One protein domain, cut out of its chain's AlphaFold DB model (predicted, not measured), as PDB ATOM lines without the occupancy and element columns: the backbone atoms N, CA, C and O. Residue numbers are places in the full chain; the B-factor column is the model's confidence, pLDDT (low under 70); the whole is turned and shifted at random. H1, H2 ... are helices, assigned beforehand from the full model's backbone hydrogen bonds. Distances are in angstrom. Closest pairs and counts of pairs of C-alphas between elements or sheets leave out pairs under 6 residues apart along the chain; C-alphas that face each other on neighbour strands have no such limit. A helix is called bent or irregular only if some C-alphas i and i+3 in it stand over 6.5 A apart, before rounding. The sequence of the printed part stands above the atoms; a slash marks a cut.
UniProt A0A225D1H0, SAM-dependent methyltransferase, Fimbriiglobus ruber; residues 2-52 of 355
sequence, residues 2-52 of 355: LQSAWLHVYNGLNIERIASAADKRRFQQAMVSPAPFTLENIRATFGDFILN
ATOM      1  N   LEU A   2      26.041  32.644 -29.397       88.50
ATOM      2  CA  LEU A   2      26.823  32.445 -30.630       88.50
ATOM      3  C   LEU A   2      26.137  32.986 -31.905       88.50
ATOM      4  O   LEU A   2      26.742  33.760 -32.635       88.50
ATOM      5  N   GLN A   3      24.855  32.670 -32.129       93.00
ATOM      6  CA  GLN A   3      24.077  33.212 -33.261       93.00
ATOM      7  C   GLN A   3      24.008  34.748 -33.254       93.00
ATOM      8  O   GLN A   3      24.100  35.377 -34.300       93.00
ATOM      9  N   SER A   4      23.882  35.368 -32.076       94.81
ATOM     10  CA  SER A   4      23.806  36.827 -31.942       94.81
ATOM     11  C   SER A   4      25.084  37.523 -32.424       94.81
ATOM     12  O   SER A   4      24.996  38.583 -33.035       94.81
ATOM     13  N   ALA A   5      26.258  36.919 -32.203       96.25
ATOM     14  CA  ALA A   5      27.531  37.443 -32.697       96.25
ATOM     15  C   ALA A   5      27.618  37.367 -34.232       96.25
ATOM     16  O   ALA A   5      27.980  38.344 -34.886       96.25
ATOM     17  N   TRP A   6      27.197  36.242 -34.815       97.50
ATOM     18  CA  TRP A   6      27.089  36.081 -36.266       97.50
ATOM     19  C   TRP A   6      26.117  37.088 -36.896       97.50
ATOM     20  O   TRP A   6      26.456  37.733 -37.887       97.50
ATOM     21  N   LEU A   7      24.941  37.278 -36.291       96.69
ATOM     22  CA  LEU A   7      23.943  38.250 -36.745       96.69
ATOM     23  C   LEU A   7      24.432  39.697 -36.617       96.69
ATOM     24  O   LEU A   7      24.108  40.524 -37.466       96.69
ATOM     25  N   HIS A   8      25.232  40.014 -35.597       97.06
ATOM     26  CA  HIS A   8      25.836  41.339 -35.465       97.06
ATOM     27  C   HIS A   8      26.742  41.664 -36.660       97.06
ATOM     28  O   HIS A   8      26.610  42.737 -37.248       97.06
ATOM     29  N   VAL A   9      27.599  40.721 -37.072       96.81
ATOM     30  CA  VAL A   9      28.454  40.891 -38.257       96.81
ATOM     31  C   VAL A   9      27.615  40.951 -39.535       96.81
ATOM     32  O   VAL A   9      27.816  41.846 -40.350       96.81
ATOM     33  N   TYR A  10      26.629  40.060 -39.683       97.44
ATOM     34  CA  TYR A  10      25.712  40.043 -40.829       97.44
ATOM     35  C   TYR A  10      25.018  41.400 -41.037       97.44
ATOM     36  O   TYR A  10      24.999  41.940 -42.145       97.44
ATOM     37  N   ASN A  11      24.491  41.982 -39.957       96.44
ATOM     38  CA  ASN A  11      23.830  43.283 -39.994       96.44
ATOM     39  C   ASN A  11      24.831  44.421 -40.240       96.44
ATOM     40  O   ASN A  11      24.572  45.292 -41.066       96.44
ATOM     41  N   GLY A  12      25.986  44.397 -39.566       95.69
ATOM     42  CA  GLY A  12      27.021  45.428 -39.700       95.69
ATOM     43  C   GLY A  12      27.629  45.509 -41.102       95.69
ATOM     44  O   GLY A  12      27.971  46.595 -41.559       95.69
ATOM     45  N   LEU A  13      27.710  44.379 -41.809       95.44
ATOM     46  CA  LEU A  13      28.184  44.307 -43.194       95.44
ATOM     47  C   LEU A  13      27.066  44.485 -44.231       95.44
ATOM     48  O   LEU A  13      27.325  44.402 -45.429       95.44
ATOM     49  N   ASN A  14      25.827  44.725 -43.789       94.94
ATOM     50  CA  ASN A  14      24.656  44.863 -44.652       94.94
ATOM     51  C   ASN A  14      24.474  43.668 -45.613       94.94
ATOM     52  O   ASN A  14      24.072  43.837 -46.769       94.94
ATOM     53  N   ILE A  15      24.777  42.454 -45.129       96.44
ATOM     54  CA  ILE A  15      24.720  41.216 -45.923       96.44
ATOM     55  C   ILE A  15      23.323  41.011 -46.505       96.44
ATOM     56  O   ILE A  15      23.198  40.575 -47.645       96.44
ATOM     57  N   GLU A  16      22.279  41.423 -45.779       94.88
ATOM     58  CA  GLU A  16      20.897  41.345 -46.257       94.88
ATOM     59  C   GLU A  16      20.707  41.989 -47.635       94.88
ATOM     60  O   GLU A  16      19.943  41.489 -48.465       94.88
ATOM     61  N   ARG A  17      21.430  43.078 -47.904       94.50
ATOM     62  CA  ARG A  17      21.341  43.806 -49.164       94.50
ATOM     63  C   ARG A  17      22.305  43.296 -50.226       94.50
ATOM     64  O   ARG A  17      21.936  43.279 -51.395       94.50
ATOM     65  N   ILE A  18      23.536  42.957 -49.847       95.56
ATOM     66  CA  ILE A  18      24.606  42.682 -50.818       95.56
ATOM     67  C   ILE A  18      24.729  41.205 -51.197       95.56
ATOM     68  O   ILE A  18      25.305  40.904 -52.237       95.56
ATOM     69  N   ALA A  19      24.192  40.293 -50.386       95.00
ATOM     70  CA  ALA A  19      24.240  38.865 -50.664       95.00
ATOM     71  C   ALA A  19      23.079  38.398 -51.541       95.00
ATOM     72  O   ALA A  19      21.950  38.898 -51.463       95.00
ATOM     73  N   SER A  20      23.345  37.364 -52.340       93.81
ATOM     74  CA  SER A  20      22.312  36.721 -53.137       93.81
ATOM     75  C   SER A  20      21.283  36.008 -52.259       93.81
ATOM     76  O   SER A  20      21.529  35.664 -51.100       93.81
ATOM     77  N   ALA A  21      20.104  35.731 -52.817       91.81
ATOM     78  CA  ALA A  21      19.077  34.981 -52.100       91.81
ATOM     79  C   ALA A  21      19.560  33.577 -51.677       91.81
ATOM     80  O   ALA A  21      19.125  33.062 -50.647       91.81
ATOM     81  N   ALA A  22      20.451  32.956 -52.457       90.69
ATOM     82  CA  ALA A  22      21.034  31.663 -52.122       90.69
ATOM     83  C   ALA A  22      21.989  31.766 -50.926       90.69
ATOM     84  O   ALA A  22      21.869  30.968 -49.996       90.69
ATOM     85  N   ASP A  23      22.865  32.768 -50.899       94.19
ATOM     86  CA  ASP A  23      23.799  32.961 -49.785       94.19
ATOM     87  C   ASP A  23      23.089  33.325 -48.485       94.19
ATOM     88  O   ASP A  23      23.430  32.794 -47.428       94.19
ATOM     89  N   LYS A  24      22.021  34.125 -48.562       95.06
ATOM     90  CA  LYS A  24      21.164  34.411 -47.405       95.06
ATOM     91  C   LYS A  24      20.536  33.144 -46.830       95.06
ATOM     92  O   LYS A  24      20.573  32.935 -45.618       95.06
ATOM     93  N   ARG A  25      20.030  32.248 -47.686       93.94
ATOM     94  CA  ARG A  25      19.507  30.940 -47.252       93.94
ATOM     95  C   ARG A  25      20.595  30.045 -46.659       93.94
ATOM     96  O   ARG A  25      20.356  29.436 -45.621       93.94
ATOM     97  N   ARG A  26      21.787  29.984 -47.268       93.38
ATOM     98  CA  ARG A  26      22.931  29.221 -46.728       93.38
ATOM     99  C   ARG A  26      23.333  29.730 -45.347       93.38
ATOM    100  O   ARG A  26      23.529  28.928 -44.441       93.38
ATOM    101  N   PHE A  27      23.389  31.049 -45.165       95.88
ATOM    102  CA  PHE A  27      23.671  31.653 -43.868       95.88
ATOM    103  C   PHE A  27      22.598  31.288 -42.833       95.88
ATOM    104  O   PHE A  27      22.931  30.811 -41.751       95.88
ATOM    105  N   GLN A  28      21.312  31.422 -43.175       94.56
ATOM    106  CA  GLN A  28      20.203  31.020 -42.297       94.56
ATOM    107  C   GLN A  28      20.283  29.540 -41.890       94.56
ATOM    108  O   GLN A  28      20.093  29.215 -40.721       94.56
ATOM    109  N   GLN A  29      20.613  28.647 -42.828       95.06
ATOM    110  CA  GLN A  29      20.823  27.223 -42.550       95.06
ATOM    111  C   GLN A  29      22.023  26.995 -41.625       95.06
ATOM    112  O   GLN A  29      21.910  26.257 -40.648       95.06
ATOM    113  N   ALA A  30      23.148  27.668 -41.878       94.19
ATOM    114  CA  ALA A  30      24.328  27.597 -41.020       94.19
ATOM    115  C   ALA A  30      24.035  28.093 -39.594       94.19
ATOM    116  O   ALA A  30      24.639  27.608 -38.642       94.19
ATOM    117  N   MET A  31      23.074  29.004 -39.412       95.44
ATOM    118  CA  MET A  31      22.679  29.472 -38.082       95.44
ATOM    119  C   MET A  31      21.929  28.419 -37.255       95.44
ATOM    120  O   MET A  31      21.857  28.580 -36.039       95.44
ATOM    121  N   VAL A  32      21.436  27.324 -37.849       94.38
ATOM    122  CA  VAL A  32      20.865  26.191 -37.091       94.38
ATOM    123  C   VAL A  32      21.935  25.516 -36.227       94.38
ATOM    124  O   VAL A  32      21.663  25.154 -35.085       94.38
ATOM    125  N   SER A  33      23.160  25.399 -36.744       94.88
ATOM    126  CA  SER A  33      24.323  24.863 -36.030       94.88
ATOM    127  C   SER A  33      25.560  25.703 -36.375       94.88
ATOM    128  O   SER A  33      26.336  25.332 -37.260       94.88
ATOM    129  N   PRO A  34      25.717  26.883 -35.743       94.88
ATOM    130  CA  PRO A  34      26.716  27.861 -36.154       94.88
ATOM    131  C   PRO A  34      28.132  27.389 -35.827       94.88
ATOM    132  O   PRO A  34      28.403  26.892 -34.732       94.88
ATOM    133  N   ALA A  35      29.054  27.627 -36.760       95.25
ATOM    134  CA  ALA A  35      30.477  27.411 -36.535       95.25
ATOM    135  C   ALA A  35      30.995  28.265 -35.353       95.25
ATOM    136  O   ALA A  35      30.422  29.326 -35.053       95.25
ATOM    137  N   PRO A  36      32.100  27.854 -34.693       96.81
ATOM    138  CA  PRO A  36      32.753  28.667 -33.672       96.81
ATOM    139  C   PRO A  36      33.037  30.082 -34.185       96.81
ATOM    140  O   PRO A  36      33.497  30.260 -35.313       96.81
ATOM    141  N   PHE A  37      32.777  31.102 -33.370       97.06
ATOM    142  CA  PHE A  37      32.945  32.497 -33.779       97.06
ATOM    143  C   PHE A  37      34.415  32.917 -33.683       97.06
ATOM    144  O   PHE A  37      34.850  33.527 -32.708       97.06
ATOM    145  N   THR A  38      35.193  32.525 -34.688       97.25
ATOM    146  CA  THR A  38      36.623  32.823 -34.828       97.25
ATOM    147  C   THR A  38      36.855  33.732 -36.033       97.25
ATOM    148  O   THR A  38      36.056  33.752 -36.968       97.25
ATOM    149  N   LEU A  39      37.975  34.464 -36.054       97.06
ATOM    150  CA  LEU A  39      38.335  35.308 -37.203       97.06
ATOM    151  C   LEU A  39      38.467  34.508 -38.506       97.06
ATOM    152  O   LEU A  39      38.161  35.023 -39.576       97.06
ATOM    153  N   GLU A  40      38.903  33.252 -38.413       97.06
ATOM    154  CA  GLU A  40      38.975  32.334 -39.547       97.06
ATOM    155  C   GLU A  40      37.585  32.053 -40.129       97.06
ATOM    156  O   GLU A  40      37.366  32.286 -41.316       97.06
ATOM    157  N   ASN A  41      36.620  31.663 -39.291       96.62
ATOM    158  CA  ASN A  41      35.258  31.377 -39.741       96.62
ATOM    159  C   ASN A  41      34.532  32.642 -40.222       96.62
ATOM    160  O   ASN A  41      33.784  32.591 -41.200       96.62
ATOM    161  N   ILE A  42      34.774  33.790 -39.577       96.25
ATOM    162  CA  ILE A  42      34.257  35.093 -40.021       96.25
ATOM    163  C   ILE A  42      34.793  35.416 -41.417       96.25
ATOM    164  O   ILE A  42      34.010  35.775 -42.294       96.25
ATOM    165  N   ARG A  43      36.101  35.249 -41.656       95.88
ATOM    166  CA  ARG A  43      36.706  35.463 -42.979       95.88
ATOM    167  C   ARG A  43      36.147  34.490 -44.013       95.88
ATOM    168  O   ARG A  43      35.845  34.917 -45.119       95.88
ATOM    169  N   ALA A  44      35.972  33.221 -43.650       93.38
ATOM    170  CA  ALA A  44      35.402  32.216 -44.541       93.38
ATOM    171  C   ALA A  44      33.944  32.527 -44.924       93.38
ATOM    172  O   ALA A  44      33.541  32.271 -46.051       93.38
ATOM    173  N   THR A  45      33.161  33.106 -44.009       94.94
ATOM    174  CA  THR A  45      31.735  33.401 -44.237       94.94
ATOM    175  C   THR A  45      31.508  34.760 -44.902       94.94
ATOM    176  O   THR A  45      30.631  34.887 -45.752       94.94
ATOM    177  N   PHE A  46      32.269  35.787 -44.513       96.50
ATOM    178  CA  PHE A  46      32.011  37.176 -44.910       96.50
ATOM    179  C   PHE A  46      33.123  37.834 -45.726       96.50
ATOM    180  O   PHE A  46      32.930  38.946 -46.214       96.50
ATOM    181  N   GLY A  47      34.282  37.188 -45.874       94.62
ATOM    182  CA  GLY A  47      35.456  37.789 -46.509       94.62
ATOM    183  C   GLY A  47      35.172  38.308 -47.915       94.62
ATOM    184  O   GLY A  47      35.544  39.436 -48.229       94.62
ATOM    185  N   ASP A  48      34.447  37.539 -48.726       91.69
ATOM    186  CA  ASP A  48      34.107  37.937 -50.095       91.69
ATOM    187  C   ASP A  48      33.180  39.165 -50.143       91.69
ATOM    188  O   ASP A  48      33.416  40.104 -50.902       91.69
ATOM    189  N   PHE A  49      32.187  39.230 -49.250       94.94
ATOM    190  CA  PHE A  49      31.281  40.377 -49.146       94.94
ATOM    191  C   PHE A  49      31.993  41.666 -48.722       94.94
ATOM    192  O   PHE A  49      31.556  42.750 -49.099       94.94
ATOM    193  N   ILE A  50      33.084  41.560 -47.956       94.06
ATOM    194  CA  ILE A  50      33.914  42.703 -47.548       94.06
ATOM    195  C   ILE A  50      34.828  43.143 -48.694       94.06
ATOM    196  O   ILE A  50      34.968  44.337 -48.948       94.06
ATOM    197  N   LEU A  51      35.464  42.185 -49.372       93.81
ATOM    198  CA  LEU A  51      36.447  42.459 -50.419       93.81
ATOM    199  C   LEU A  51      35.799  42.946 -51.717       93.81
ATOM    200  O   LEU A  51      36.372  43.790 -52.404       93.81
ATOM    201  N   ASN A  52      34.613  42.435 -52.053       92.50
ATOM    202  CA  ASN A  52      33.925  42.766 -53.294       92.50
ATOM    203  C   ASN A  52      32.392  42.883 -53.124       92.50
ATOM    204  O   ASN A  52      31.634  42.070 -53.667       92.50
TER     205      ASN A  52
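What this domain is: This is residues 2 to 52 of the 355 residues of the protein "SAM-dependent methyltransferase" of Fimbriiglobus ruber (UniProt A0A225D1H0). Three longer helices, H1, H3 and H4, stand roughly side by side as a widely spaced bundle with their centres in a triangle, H1 and H4 running one way and H3 running back between them in the chain. The little helix H2 sits at the end of this bundle where H1 ends and H3 begins, and the stretch from H3 to H4 joins the helices at the other end. The printed part has 51 residues with four named helices, H1, H2, H3 and H4 in chain order, and no named strand; its class is all helix. The whole is compact, with a radius of gyration of the C-alphas of 10.1 A, and rounded, spanning 24 by 20 by 16 A.

Where its parts are: Find C-alpha 2 at (26.823, 32.445, -30.630); from there H1 runs through residues 2 to 12, 15.8 A from first to last C-alpha, and ends with C-alpha 12 at (27.021, 45.428, -39.700). Next look at residues 15 to 18, which form H2, 5.1 A long. H3 follows as residues 21 to 30 and is 14.3 A long; its C-alpha 21 stands at (19.077, 34.981, -52.100). The longest helix by residues is H4, residues 39 to 51, which is 15.1 A long and ends with C-alpha 51 at (36.447, 42.459, -50.419). Look within it at C-alphas 45 and 48: they are 7.8 A apart, and H4 is irregular there.

How they stand to each other: Start from H1, which touches no helix. It is near H3, with 6 pairs of C-alphas within 10 A, and near H4, with 7 such pairs. At H2 you find a helix close but not clearly touching the other three. Toward H1 the closest C-alphas are those of Tyr 10 and Glu 16, 7.4 A apart. Toward H3 they are those of Glu 16 and Lys 24, at 7.0 A. Toward H4 they are those of Ile 18 and Phe 49, at 7.3 A. H3 and H4 are only just apart, their closest C-alphas 8.3 A from each other. In the backbones of H1 and H3 every O i to N i+4 pair is within hydrogen-bond range; in H4 it is 7 of 9, and H2 is too short for such a pair.

The domain as a whole: The two C-alphas farthest apart are those of Ser 33 and Asn 52, at 26.7 A. The links from H1 to H2 and from H2 to H3 are tight, with 2 residues each, and the link from H3 to H4 is short, with 8. The printed part, residues 2 to 52, has no cut. In the pLDDT column the mean of the printed part is 95.0, and no printed residue is under 70.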